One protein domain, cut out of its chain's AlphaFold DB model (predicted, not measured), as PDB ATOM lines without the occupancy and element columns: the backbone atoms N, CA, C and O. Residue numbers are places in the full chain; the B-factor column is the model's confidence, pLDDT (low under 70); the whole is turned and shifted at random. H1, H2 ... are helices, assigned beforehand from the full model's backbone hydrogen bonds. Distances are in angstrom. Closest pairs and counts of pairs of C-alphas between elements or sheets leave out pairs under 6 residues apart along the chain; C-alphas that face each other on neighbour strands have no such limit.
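What this domain is: This is residues 54 to 102 and 123 to 161 of the 954 residues of the protein "CCHC-type domain-containing protein" of Perkinsus chesapeaki (UniProt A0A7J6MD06). Two long helices, H1 and H2, cross as an X near their middles, and a long stretch with no named element lies before H1 and another after H2. The printed part has 88 residues, with H1 then H2 along the chain and no named strand; the class is all helix. It is only just compact, close to loose, with a radius of gyration of the C-alphas of 14.0 A, and elongated, spanning 45 by 29 by 25 A.

How they stand to each other: Go past residues 54 to 72 to H1, residues 73 to 93, then across the cut to H2, residues 125 to 147. The two touch; their closest C-alphas are those of Leu 85 and His 137, 6.0 A apart. They run opposite ways at a steep tilt of 42 degrees. In H1 and H2 every O i to N i+4 pair is within hydrogen-bond range.

Where its parts are: Find C-alpha 73 at (149.682, 136.465, 101.227); from there H1 runs 30.4 A to C-alpha 93. H2 runs 32.9 A from C-alpha 125 to C-alpha 147 at (155.364, 130.980, 89.206).

The domain as a whole: The C-alphas farthest apart, of Gly 70 and Asn 123, are 45.9 A apart. Residues 103 to 122 are not printed, and C-alphas 102 and 123 are 17.1 A apart. Look for pLDDT under 70 at residues 54 to 66, 95 to 99 and 101 to 102.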
ATOM      1  N   VAL A  54     131.009 124.111  84.439       35.16
ATOM      2  CA  VAL A  54     130.581 123.814  85.832       35.16
ATOM      3  C   VAL A  54     131.702 123.152  86.672       35.16
ATOM      4  O   VAL A  54     131.603 123.048  87.896       35.16
ATOM      5  N   GLU A  55     132.774 122.726  86.010       38.50
ATOM      6  CA  GLU A  55     133.995 122.138  86.551       38.50
ATOM      7  C   GLU A  55     134.979 123.191  87.112       38.50
ATOM      8  O   GLU A  55     135.808 122.842  87.946       38.50
ATOM      9  N   ASP A  56     134.844 124.478  86.773       42.53
ATOM     10  CA  ASP A  56     135.699 125.574  87.259       42.53
ATOM     11  C   ASP A  56     135.259 126.101  88.636       42.53
ATOM     12  O   ASP A  56     134.959 127.284  88.830       42.53
ATOM     13  N   LYS A  57     135.191 125.213  89.632       50.44
ATOM     14  CA  LYS A  57     135.014 125.643  91.025       50.44
ATOM     15  C   LYS A  57     136.317 126.279  91.525       50.44
ATOM     16  O   LYS A  57     137.379 125.691  91.334       50.44
ATOM     17  N   PRO A  58     136.271 127.455  92.180       44.09
ATOM     18  CA  PRO A  58     137.455 128.016  92.815       44.09
ATOM     19  C   PRO A  58     137.960 127.052  93.891       44.09
ATOM     20  O   PRO A  58     137.173 126.568  94.711       44.09
ATOM     21  N   TYR A  59     139.263 126.774  93.852       49.53
ATOM     22  CA  TYR A  59     139.961 125.918  94.807       49.53
ATOM     23  C   TYR A  59     139.691 126.401  96.234       49.53
ATOM     24  O   TYR A  59     139.991 127.555  96.546       49.53
ATOM     25  N   LYS A  60     139.108 125.533  97.069       51.81
ATOM     26  CA  LYS A  60     138.936 125.733  98.514       51.81
ATOM     27  C   LYS A  60     139.996 124.906  99.235       51.81
ATOM     28  O   LYS A  60     139.858 123.682  99.232       51.81
ATOM     29  N   PRO A  61     141.023 125.529  99.836       47.50
ATOM     30  CA  PRO A  61     142.014 124.777 100.585       47.50
ATOM     31  C   PRO A  61     141.386 124.075 101.783       47.50
ATOM     32  O   PRO A  61     140.412 124.562 102.368       47.50
ATOM     33  N   MET A  62     141.963 122.931 102.156       52.47
ATOM     34  CA  MET A  62     141.706 122.375 103.478       52.47
ATOM     35  C   MET A  62     142.167 123.390 104.532       52.47
ATOM     36  O   MET A  62     143.183 124.059 104.323       52.47
ATOM     37  N   PRO A  63     141.437 123.535 105.649       55.41
ATOM     38  CA  PRO A  63     141.886 124.380 106.740       55.41
ATOM     39  C   PRO A  63     143.223 123.843 107.266       55.41
ATOM     40  O   PRO A  63     143.272 122.776 107.874       55.41
ATOM     41  N   ILE A  64     144.308 124.569 106.989       58.97
ATOM     42  CA  ILE A  64     145.617 124.313 107.592       58.97
ATOM     43  C   ILE A  64     145.542 124.777 109.046       58.97
ATOM     44  O   ILE A  64     145.142 125.912 109.306       58.97
ATOM     45  N   LEU A  65     145.897 123.883 109.974       54.41
ATOM     46  CA  LEU A  65     145.844 124.165 111.406       54.41
ATOM     47  C   LEU A  65     146.973 125.113 111.840       54.41
ATOM     48  O   LEU A  65     146.705 125.998 112.640       54.41
ATOM     49  N   ASP A  66     148.166 125.004 111.240       65.44
ATOM     50  CA  ASP A  66     149.326 125.839 111.575       65.44
ATOM     51  C   ASP A  66     150.101 126.269 110.320       65.44
ATOM     52  O   ASP A  66     150.729 125.460 109.637       65.44
ATOM     53  N   LEU A  67     150.059 127.568 110.012       71.75
ATOM     54  CA  LEU A  67     150.895 128.197 108.991       71.75
ATOM     55  C   LEU A  67     152.061 128.916 109.695       71.75
ATOM     56  O   LEU A  67     151.811 129.571 110.711       71.75
ATOM     57  N   PRO A  68     153.312 128.854 109.199       72.12
ATOM     58  CA  PRO A  68     154.425 129.539 109.852       72.12
ATOM     59  C   PRO A  68     154.168 131.052 109.937       72.12
ATOM     60  O   PRO A  68     153.680 131.674 108.989       72.12
ATOM     61  N   SER A  69     154.477 131.662 111.081       72.50
ATOM     62  CA  SER A  69     154.277 133.096 111.284       72.50
ATOM     63  C   SER A  69     155.267 133.911 110.435       72.50
ATOM     64  O   SER A  69     156.455 133.609 110.382       72.50
ATOM     65  N   GLY A  70     154.773 134.946 109.742       81.56
ATOM     66  CA  GLY A  70     155.598 135.868 108.941       81.56
ATOM     67  C   GLY A  70     155.528 135.712 107.414       81.56
ATOM     68  O   GLY A  70     156.219 136.451 106.714       81.56
ATOM     69  N   LEU A  71     154.696 134.814 106.872       80.56
ATOM     70  CA  LEU A  71     154.517 134.679 105.418       80.56
ATOM     71  C   LEU A  71     153.592 135.753 104.825       80.56
ATOM     72  O   LEU A  71     152.528 136.057 105.362       80.56
ATOM     73  N   GLY A  72     153.964 136.282 103.656       85.19
ATOM     74  CA  GLY A  72     153.109 137.177 102.875       85.19
ATOM     75  C   GLY A  72     151.997 136.425 102.134       85.19
ATOM     76  O   GLY A  72     152.171 135.279 101.734       85.19
ATOM     77  N   TRP A  73     150.865 137.084 101.857       78.62
ATOM     78  CA  TRP A  73     149.682 136.465 101.227       78.62
ATOM     79  C   TRP A  73     149.961 135.694  99.927       78.62
ATOM     80  O   TRP A  73     149.348 134.659  99.689       78.62
ATOM     81  N   LYS A  74     150.906 136.165  99.099       80.06
ATOM     82  CA  LYS A  74     151.321 135.465  97.869       80.06
ATOM     83  C   LYS A  74     152.045 134.147  98.160       80.06
ATOM     84  O   LYS A  74     151.831 133.174  97.452       80.06
ATOM     85  N   GLN A  75     152.873 134.122  99.205       82.00
ATOM     86  CA  GLN A  75     153.587 132.921  99.646       82.00
ATOM     87  C   GLN A  75     152.613 131.926 100.281       82.00
ATOM     88  O   GLN A  75     152.696 130.734 100.017       82.00
ATOM     89  N   VAL A  76     151.636 132.422 101.049       82.56
ATOM     90  CA  VAL A  76     150.550 131.594 101.592       82.56
ATOM     91  C   VAL A  76     149.724 130.952 100.473       82.56
ATOM     92  O   VAL A  76     149.493 129.747 100.506       82.56
ATOM     93  N   ASP A  77     149.306 131.726  99.466       80.06
ATOM     94  CA  ASP A  77     148.543 131.200  98.322       80.06
ATOM     95  C   ASP A  77     149.350 130.166  97.521       80.06
ATOM     96  O   ASP A  77     148.806 129.146  97.099       80.06
ATOM     97  N   GLN A  78     150.656 130.390  97.358       81.12
ATOM     98  CA  GLN A  78     151.552 129.436  96.711       81.12
ATOM     99  C   GLN A  78     151.636 128.109  97.485       81.12
ATOM    100  O   GLN A  78     151.385 127.064  96.893       81.12
ATOM    101  N   ILE A  79     151.890 128.148  98.797       82.44
ATOM    102  CA  ILE A  79     151.975 126.941  99.642       82.44
ATOM    103  C   ILE A  79     150.660 126.159  99.624       82.44
ATOM    104  O   ILE A  79     150.652 124.934  99.530       82.44
ATOM    105  N   MET A  80     149.524 126.858  99.667       82.38
ATOM    106  CA  MET A  80     148.210 126.217  99.586       82.38
ATOM    107  C   MET A  80     148.021 125.470  98.255       82.38
ATOM    108  O   MET A  80     147.480 124.365  98.231       82.38
ATOM    109  N   ARG A  81     148.483 126.051  97.141       83.06
ATOM    110  CA  ARG A  81     148.427 125.422  95.811       83.06
ATOM    111  C   ARG A  81     149.383 124.239  95.682       83.06
ATOM    112  O   ARG A  81     148.994 123.243  95.077       83.06
ATOM    113  N   GLU A  82     150.583 124.336  96.250       83.25
ATOM    114  CA  GLU A  82     151.566 123.244  96.315       83.25
ATOM    115  C   GLU A  82     150.997 122.047  97.081       83.25
ATOM    116  O   GLU A  82     150.891 120.952  96.531       83.25
ATOM    117  N   MET A  83     150.494 122.281  98.296       83.00
ATOM    118  CA  MET A  83     149.880 121.241  99.125       83.00
ATOM    119  C   MET A  83     148.677 120.583  98.429       83.00
ATOM    120  O   MET A  83     148.468 119.374  98.535       83.00
ATOM    121  N   ARG A  84     147.872 121.356  97.684       84.06
ATOM    122  CA  ARG A  84     146.773 120.790  96.885       84.06
ATOM    123  C   ARG A  84     147.262 119.920  95.746       84.06
ATOM    124  O   ARG A  84     146.626 118.912  95.446       84.06
ATOM    125  N   LEU A  85     148.318 120.347  95.069       85.12
ATOM    126  CA  LEU A  85     148.848 119.613  93.939       85.12
ATOM    127  C   LEU A  85     149.332 118.230  94.386       85.12
ATOM    128  O   LEU A  85     148.940 117.240  93.778       85.12
ATOM    129  N   GLU A  86     150.065 118.165  95.499       84.25
ATOM    130  CA  GLU A  86     150.517 116.908  96.108       84.25
ATOM    131  C   GLU A  86     149.347 116.010  96.546       84.25
ATOM    132  O   GLU A  86     149.347 114.804  96.290       84.25
ATOM    133  N   ASP A  87     148.316 116.595  97.164       83.44
ATOM    134  CA  ASP A  87     147.098 115.883  97.564       83.44
ATOM    135  C   ASP A  87     146.352 115.286  96.353       83.44
ATOM    136  O   ASP A  87     145.931 114.126  96.382       83.44
ATOM    137  N   LEU A  88     146.223 116.047  95.260       83.06
ATOM    138  CA  LEU A  88     145.627 115.566  94.011       83.06
ATOM    139  C   LEU A  88     146.473 114.473  93.355       83.06
ATOM    140  O   LEU A  88     145.911 113.473  92.913       83.06
ATOM    141  N   ASP A  89     147.796 114.630  93.322       84.94
ATOM    142  CA  ASP A  89     148.716 113.626  92.785       84.94
ATOM    143  C   ASP A  89     148.590 112.299  93.540       84.94
ATOM    144  O   ASP A  89     148.452 111.230  92.934       84.94
ATOM    145  N   LEU A  90     148.550 112.356  94.874       82.19
ATOM    146  CA  LEU A  90     148.345 111.177  95.708       82.19
ATOM    147  C   LEU A  90     146.989 110.521  95.411       82.19
ATOM    148  O   LEU A  90     146.925 109.302  95.222       82.19
ATOM    149  N   LYS A  91     145.913 111.315  95.339       82.38
ATOM    150  CA  LYS A  91     144.540 110.841  95.076       82.38
ATOM    151  C   LYS A  91     144.365 110.243  93.681       82.38
ATOM    152  O   LYS A  91     143.631 109.268  93.541       82.38
ATOM    153  N   LEU A  92     145.021 110.797  92.663       83.38
ATOM    154  CA  LEU A  92     144.974 110.276  91.294       83.38
ATOM    155  C   LEU A  92     145.790 108.983  91.145       83.38
ATOM    156  O   LEU A  92     145.387 108.110  90.379       83.38
ATOM    157  N   ARG A  93     146.885 108.821  91.907       80.25
ATOM    158  CA  ARG A  93     147.739 107.617  91.881       80.25
ATOM    159  C   ARG A  93     147.192 106.428  92.677       80.25
ATOM    160  O   ARG A  93     147.383 105.296  92.251       80.25
ATOM    161  N   THR A  94     146.536 106.647  93.823       76.06
ATOM    162  CA  THR A  94     146.110 105.549  94.731       76.06
ATOM    163  C   THR A  94     144.788 104.842  94.367       76.06
ATOM    164  O   THR A  94     144.360 103.955  95.102       76.06
ATOM    165  N   ASP A  95     144.189 105.142  93.209       62.72
ATOM    166  CA  ASP A  95     143.024 104.441  92.626       62.72
ATOM    167  C   ASP A  95     141.681 104.603  93.426       62.72
ATOM    168  O   ASP A  95     141.625 105.325  94.424       62.72
ATOM    169  N   PRO A  96     140.507 104.109  92.962       55.72
ATOM    170  CA  PRO A  96     139.242 104.859  92.786       55.72
ATOM    171  C   PRO A  96     138.468 105.259  94.056       55.72
ATOM    172  O   PRO A  96     137.420 105.903  93.956       55.72
ATOM    173  N   MET A  97     138.925 104.860  95.242       52.31
ATOM    174  CA  MET A  97     138.158 104.976  96.488       52.31
ATOM    175  C   MET A  97     138.338 106.328  97.199       52.31
ATOM    176  O   MET A  97     137.532 106.678  98.058       52.31
ATOM    177  N   LYS A  98     139.351 107.118  96.812       61.31
ATOM    178  CA  LYS A  98     139.641 108.459  97.362       61.31
ATOM    179  C   LYS A  98     139.209 109.621  96.457       61.31
ATOM    180  O   LYS A  98     139.654 110.751  96.645       61.31
ATOM    181  N   LEU A  99     138.354 109.364  95.465       68.56
ATOM    182  CA  LEU A  99     137.751 110.435  94.669       68.56
ATOM    183  C   LEU A  99     136.970 111.375  95.596       68.56
ATOM    184  O   LEU A  99     136.227 110.907  96.458       68.56
ATOM    185  N   GLU A 100     137.086 112.688  95.385       70.44
ATOM    186  CA  GLU A 100     136.352 113.712  96.144       70.44
ATOM    187  C   GLU A 100     134.869 113.746  95.757       70.44
ATOM    188  O   GLU A 100     134.322 114.679  95.166       70.44
ATOM    189  N   LEU A 101     134.191 112.658  96.088       63.38
ATOM    190  CA  LEU A 101     132.759 112.490  96.027       63.38
ATOM    191  C   LEU A 101     132.191 113.279  97.208       63.38
ATOM    192  O   LEU A 101     131.818 112.672  98.203       63.38
ATOM    193  N   GLY A 102     132.175 114.615  97.123       63.88
ATOM    194  CA  GLY A 102     131.678 115.485  98.200       63.88
ATOM    195  C   GLY A 102     130.311 115.060  98.758       63.88
ATOM    196  O   GLY A 102     129.635 114.221  98.149       63.88
ATOM    197  N   ASN A 123     129.275 108.529  81.383       74.62
ATOM    198  CA  ASN A 123     129.017 109.603  82.337       74.62
ATOM    199  C   ASN A 123     128.734 109.065  83.754       74.62
ATOM    200  O   ASN A 123     127.658 109.267  84.340       74.62
ATOM    201  N   ASP A 124     129.700 108.335  84.302       81.94
ATOM    202  CA  ASP A 124     129.664 107.892  85.691       81.94
ATOM    203  C   ASP A 124     130.153 108.990  86.638       81.94
ATOM    204  O   ASP A 124     130.972 109.846  86.297       81.94
ATOM    205  N   ARG A 125     129.618 108.997  87.868       76.81
ATOM    206  CA  ARG A 125     129.972 110.006  88.885       76.81
ATOM    207  C   ARG A 125     131.469 109.969  89.186       76.81
ATOM    208  O   ARG A 125     132.084 111.027  89.259       76.81
ATOM    209  N   ALA A 126     132.024 108.771  89.351       78.81
ATOM    210  CA  ALA A 126     133.442 108.572  89.616       78.81
ATOM    211  C   ALA A 126     134.303 109.151  88.483       78.81
ATOM    212  O   ALA A 126     135.216 109.927  88.746       78.81
ATOM    213  N   THR A 127     133.939 108.875  87.229       80.62
ATOM    214  CA  THR A 127     134.625 109.389  86.035       80.62
ATOM    215  C   THR A 127     134.567 110.912  85.945       80.62
ATOM    216  O   THR A 127     135.583 111.546  85.686       80.62
ATOM    217  N   ARG A 128     133.413 111.530  86.237       78.69
ATOM    218  CA  ARG A 128     133.292 113.000  86.276       78.69
ATOM    219  C   ARG A 128     134.146 113.639  87.363       78.69
ATOM    220  O   ARG A 128     134.775 114.660  87.113       78.69
ATOM    221  N   VAL A 129     134.150 113.061  88.565       79.12
ATOM    222  CA  VAL A 129     134.962 113.571  89.681       79.12
ATOM    223  C   VAL A 129     136.445 113.413  89.362       79.12
ATOM    224  O   VAL A 129     137.194 114.367  89.529       79.12
ATOM    225  N   ARG A 130     136.857 112.260  88.823       83.94
ATOM    226  CA  ARG A 130     138.234 112.023  88.376       83.94
ATOM    227  C   ARG A 130     138.662 113.046  87.321       83.94
ATOM    228  O   ARG A 130     139.663 113.719  87.520       83.94
ATOM    229  N   LYS A 131     137.853 113.247  86.276       82.62
ATOM    230  CA  LYS A 131     138.110 114.235  85.215       82.62
ATOM    231  C   LYS A 131     138.198 115.669  85.753       82.62
ATOM    232  O   LYS A 131     139.025 116.449  85.290       82.62
ATOM    233  N   ALA A 132     137.379 116.021  86.748       78.44
ATOM    234  CA  ALA A 132     137.456 117.321  87.415       78.44
ATOM    235  C   ALA A 132     138.756 117.480  88.226       78.44
ATOM    236  O   ALA A 132     139.400 118.522  88.133       78.44
ATOM    237  N   MET A 133     139.175 116.443  88.962       80.88
ATOM    238  CA  MET A 133     140.445 116.438  89.701       80.88
ATOM    239  C   MET A 133     141.659 116.492  88.766       80.88
ATOM    240  O   MET A 133     142.591 117.241  89.028       80.88
ATOM    241  N   GLU A 134     141.633 115.775  87.641       83.19
ATOM    242  CA  GLU A 134     142.656 115.873  86.588       83.19
ATOM    243  C   GLU A 134     142.712 117.286  85.985       83.19
ATOM    244  O   GLU A 134     143.792 117.811  85.707       83.19
ATOM    245  N   GLY A 135     141.556 117.932  85.806       80.19
ATOM    246  CA  GLY A 135     141.460 119.325  85.368       80.19
ATOM    247  C   GLY A 135     142.091 120.304  86.362       80.19
ATOM    248  O   GLY A 135     142.882 121.162  85.959       80.19
ATOM    249  N   GLU A 136     141.788 120.152  87.654       81.75
ATOM    250  CA  GLU A 136     142.374 120.950  88.740       81.75
ATOM    251  C   GLU A 136     143.891 120.732  88.836       81.75
ATOM    252  O   GLU A 136     144.650 121.702  88.836       81.75
ATOM    253  N   HIS A 137     144.335 119.473  88.806       85.50
ATOM    254  CA  HIS A 137     145.743 119.083  88.796       85.50
ATOM    255  C   HIS A 137     146.493 119.761  87.640       85.50
ATOM    256  O   HIS A 137     147.454 120.496  87.857       85.50
ATOM    257  N   ASN A 138     145.991 119.636  86.407       84.44
ATOM    258  CA  ASN A 138     146.599 120.261  85.228       84.44
ATOM    259  C   ASN A 138     146.662 121.793  85.318       84.44
ATOM    260  O   ASN A 138     147.568 122.411  84.754       84.44
ATOM    261  N   ARG A 139     145.700 122.430  85.992       82.56
ATOM    262  CA  ARG A 139     145.701 123.880  86.220       82.56
ATOM    263  C   ARG A 139     146.766 124.286  87.235       82.56
ATOM    264  O   ARG A 139     147.460 125.275  87.003       82.56
ATOM    265  N   LEU A 140     146.902 123.534  88.325       83.50
ATOM    266  CA  LEU A 140     147.908 123.783  89.354       83.50
ATOM    267  C   LEU A 140     149.322 123.550  88.821       83.50
ATOM    268  O   LEU A 140     150.148 124.440  88.971       83.50
ATOM    269  N   VAL A 141     149.578 122.462  88.086       86.00
ATOM    270  CA  VAL A 141     150.886 122.235  87.441       86.00
ATOM    271  C   VAL A 141     151.266 123.407  86.533       86.00
ATOM    272  O   VAL A 141     152.380 123.918  86.615       86.00
ATOM    273  N   ARG A 142     150.333 123.913  85.710       82.50
ATOM    274  CA  ARG A 142     150.594 125.092  84.862       82.50
ATOM    275  C   ARG A 142     150.904 126.349  85.675       82.50
ATOM    276  O   ARG A 142     151.776 127.117  85.278       82.50
ATOM    277  N   TYR A 143     150.203 126.565  86.787       83.94
ATOM    278  CA  TYR A 143     150.485 127.678  87.696       83.94
ATOM    279  C   TYR A 143     151.882 127.555  88.322       83.94
ATOM    280  O   TYR A 143     152.622 128.539  88.365       83.94
ATOM    281  N   MET A 144     152.257 126.348  88.748       84.56
ATOM    282  CA  MET A 144     153.560 126.051  89.341       84.56
ATOM    283  C   MET A 144     154.696 126.277  88.347       84.56
ATOM    284  O   MET A 144     155.639 126.992  88.665       84.56
ATOM    285  N   MET A 145     154.548 125.795  87.109       84.50
ATOM    286  CA  MET A 145     155.505 126.050  86.024       84.50
ATOM    287  C   MET A 145     155.676 127.541  85.698       84.50
ATOM    288  O   MET A 145     156.732 127.946  85.222       84.50
ATOM    289  N   ALA A 146     154.631 128.353  85.892       83.75
ATOM    290  CA  ALA A 146     154.674 129.785  85.606       83.75
ATOM    291  C   ALA A 146     155.258 130.617  86.760       83.75
ATOM    292  O   ALA A 146     155.845 131.668  86.513       83.75
ATOM    293  N   THR A 147     155.067 130.177  88.008       84.38
ATOM    294  CA  THR A 147     155.364 130.980  89.206       84.38
ATOM    295  C   THR A 147     156.663 130.560  89.885       84.38
ATOM    296  O   THR A 147     157.417 131.416  90.347       84.38
ATOM    297  N   VAL A 148     156.934 129.255  89.958       84.75
ATOM    298  CA  VAL A 148     158.067 128.699  90.701       84.75
ATOM    299  C   VAL A 148     159.230 128.446  89.752       84.75
ATOM    300  O   VAL A 148     159.126 127.684  88.792       84.75
ATOM    301  N   LYS A 149     160.356 129.104  90.029       81.38
ATOM    302  CA  LYS A 149     161.611 128.897  89.306       81.38
ATOM    303  C   LYS A 149     162.121 127.480  89.603       81.38
ATOM    304  O   LYS A 149     162.092 127.061  90.752       81.38
ATOM    305  N   ASP A 150     162.541 126.755  88.570       85.38
ATOM    306  CA  ASP A 150     163.053 125.372  88.638       85.38
ATOM    307  C   ASP A 150     162.020 124.286  89.019       85.38
ATOM    308  O   ASP A 150     162.385 123.141  89.282       85.38
ATOM    309  N   TYR A 151     160.717 124.593  88.985       84.81
ATOM    310  CA  TYR A 151     159.679 123.575  89.155       84.81
ATOM    311  C   TYR A 151     159.624 122.629  87.945       84.81
ATOM    312  O   TYR A 151     159.295 123.043  86.828       84.81
ATOM    313  N   MET A 152     159.903 121.343  88.178       82.88
ATOM    314  CA  MET A 152     159.784 120.290  87.172       82.88
ATOM    315  C   MET A 152     158.481 119.511  87.387       82.88
ATOM    316  O   MET A 152     158.263 118.989  88.484       82.88
ATOM    317  N   PRO A 153     157.593 119.427  86.380       84.12
ATOM    318  CA  PRO A 153     156.357 118.676  86.523       84.12
ATOM    319  C   PRO A 153     156.638 117.173  86.713       84.12
ATOM    320  O   PRO A 153     157.665 116.678  86.239       84.12
ATOM    321  N   PRO A 154     155.721 116.427  87.353       79.62
ATOM    322  CA  PRO A 154     155.857 114.981  87.521       79.62
ATOM    323  C   PRO A 154     156.013 114.253  86.174       79.62
ATOM    324  O   PRO A 154     155.333 114.595  85.211       79.62
ATOM    325  N   GLU A 155     156.825 113.192  86.111       75.19
ATOM    326  CA  GLU A 155     157.056 112.398  84.881       75.19
ATOM    327  C   GLU A 155     155.761 111.800  84.296       75.19
ATOM    328  O   GLU A 155     155.605 111.652  83.086       75.19
ATOM    329  N   THR A 156     154.777 111.523  85.153       74.25
ATOM    330  CA  THR A 156     153.453 111.012  84.770       74.25
ATOM    331  C   THR A 156     152.524 112.075  84.174       74.25
ATOM    332  O   THR A 156     151.414 111.750  83.747       74.25
ATOM    333  N   TRP A 157     152.917 113.351  84.174       81.19
ATOM    334  CA  TRP A 157     152.073 114.448  83.716       81.19
ATOM    335  C   TRP A 157     152.150 114.631  82.197       81.19
ATOM    336  O   TRP A 157     153.169 115.037  81.642       81.19
ATOM    337  N   ASN A 158     151.029 114.397  81.512       78.56
ATOM    338  CA  ASN A 158     150.902 114.711  80.094       78.56
ATOM    339  C   ASN A 158     150.373 116.143  79.913       78.56
ATOM    340  O   ASN A 158     149.268 116.469  80.360       78.56
ATOM    341  N   LYS A 159     151.136 116.992  79.214       77.25
ATOM    342  CA  LYS A 159     150.732 118.362  78.874       77.25
ATOM    343  C   LYS A 159     149.520 118.341  77.935       77.25
ATOM    344  O   LYS A 159     149.649 118.345  76.712       77.25
ATOM    345  N   ALA A 160     148.321 118.378  78.509       76.19
ATOM    346  CA  ALA A 160     147.093 118.541  77.741       76.19
ATOM    347  C   ALA A 160     147.077 119.909  77.035       76.19
ATOM    348  O   ALA A 160     147.472 120.929  77.616       76.19
ATOM    349  N   ARG A 161     146.575 119.952  75.797       81.44
ATOM    350  CA  ARG A 161     146.306 121.219  75.104       81.44
ATOM    351  C   ARG A 161     145.179 121.964  75.803       81.44
ATOM    352  O   ARG A 161     144.223 121.359  76.287       81.44
TER     353      ARG A 161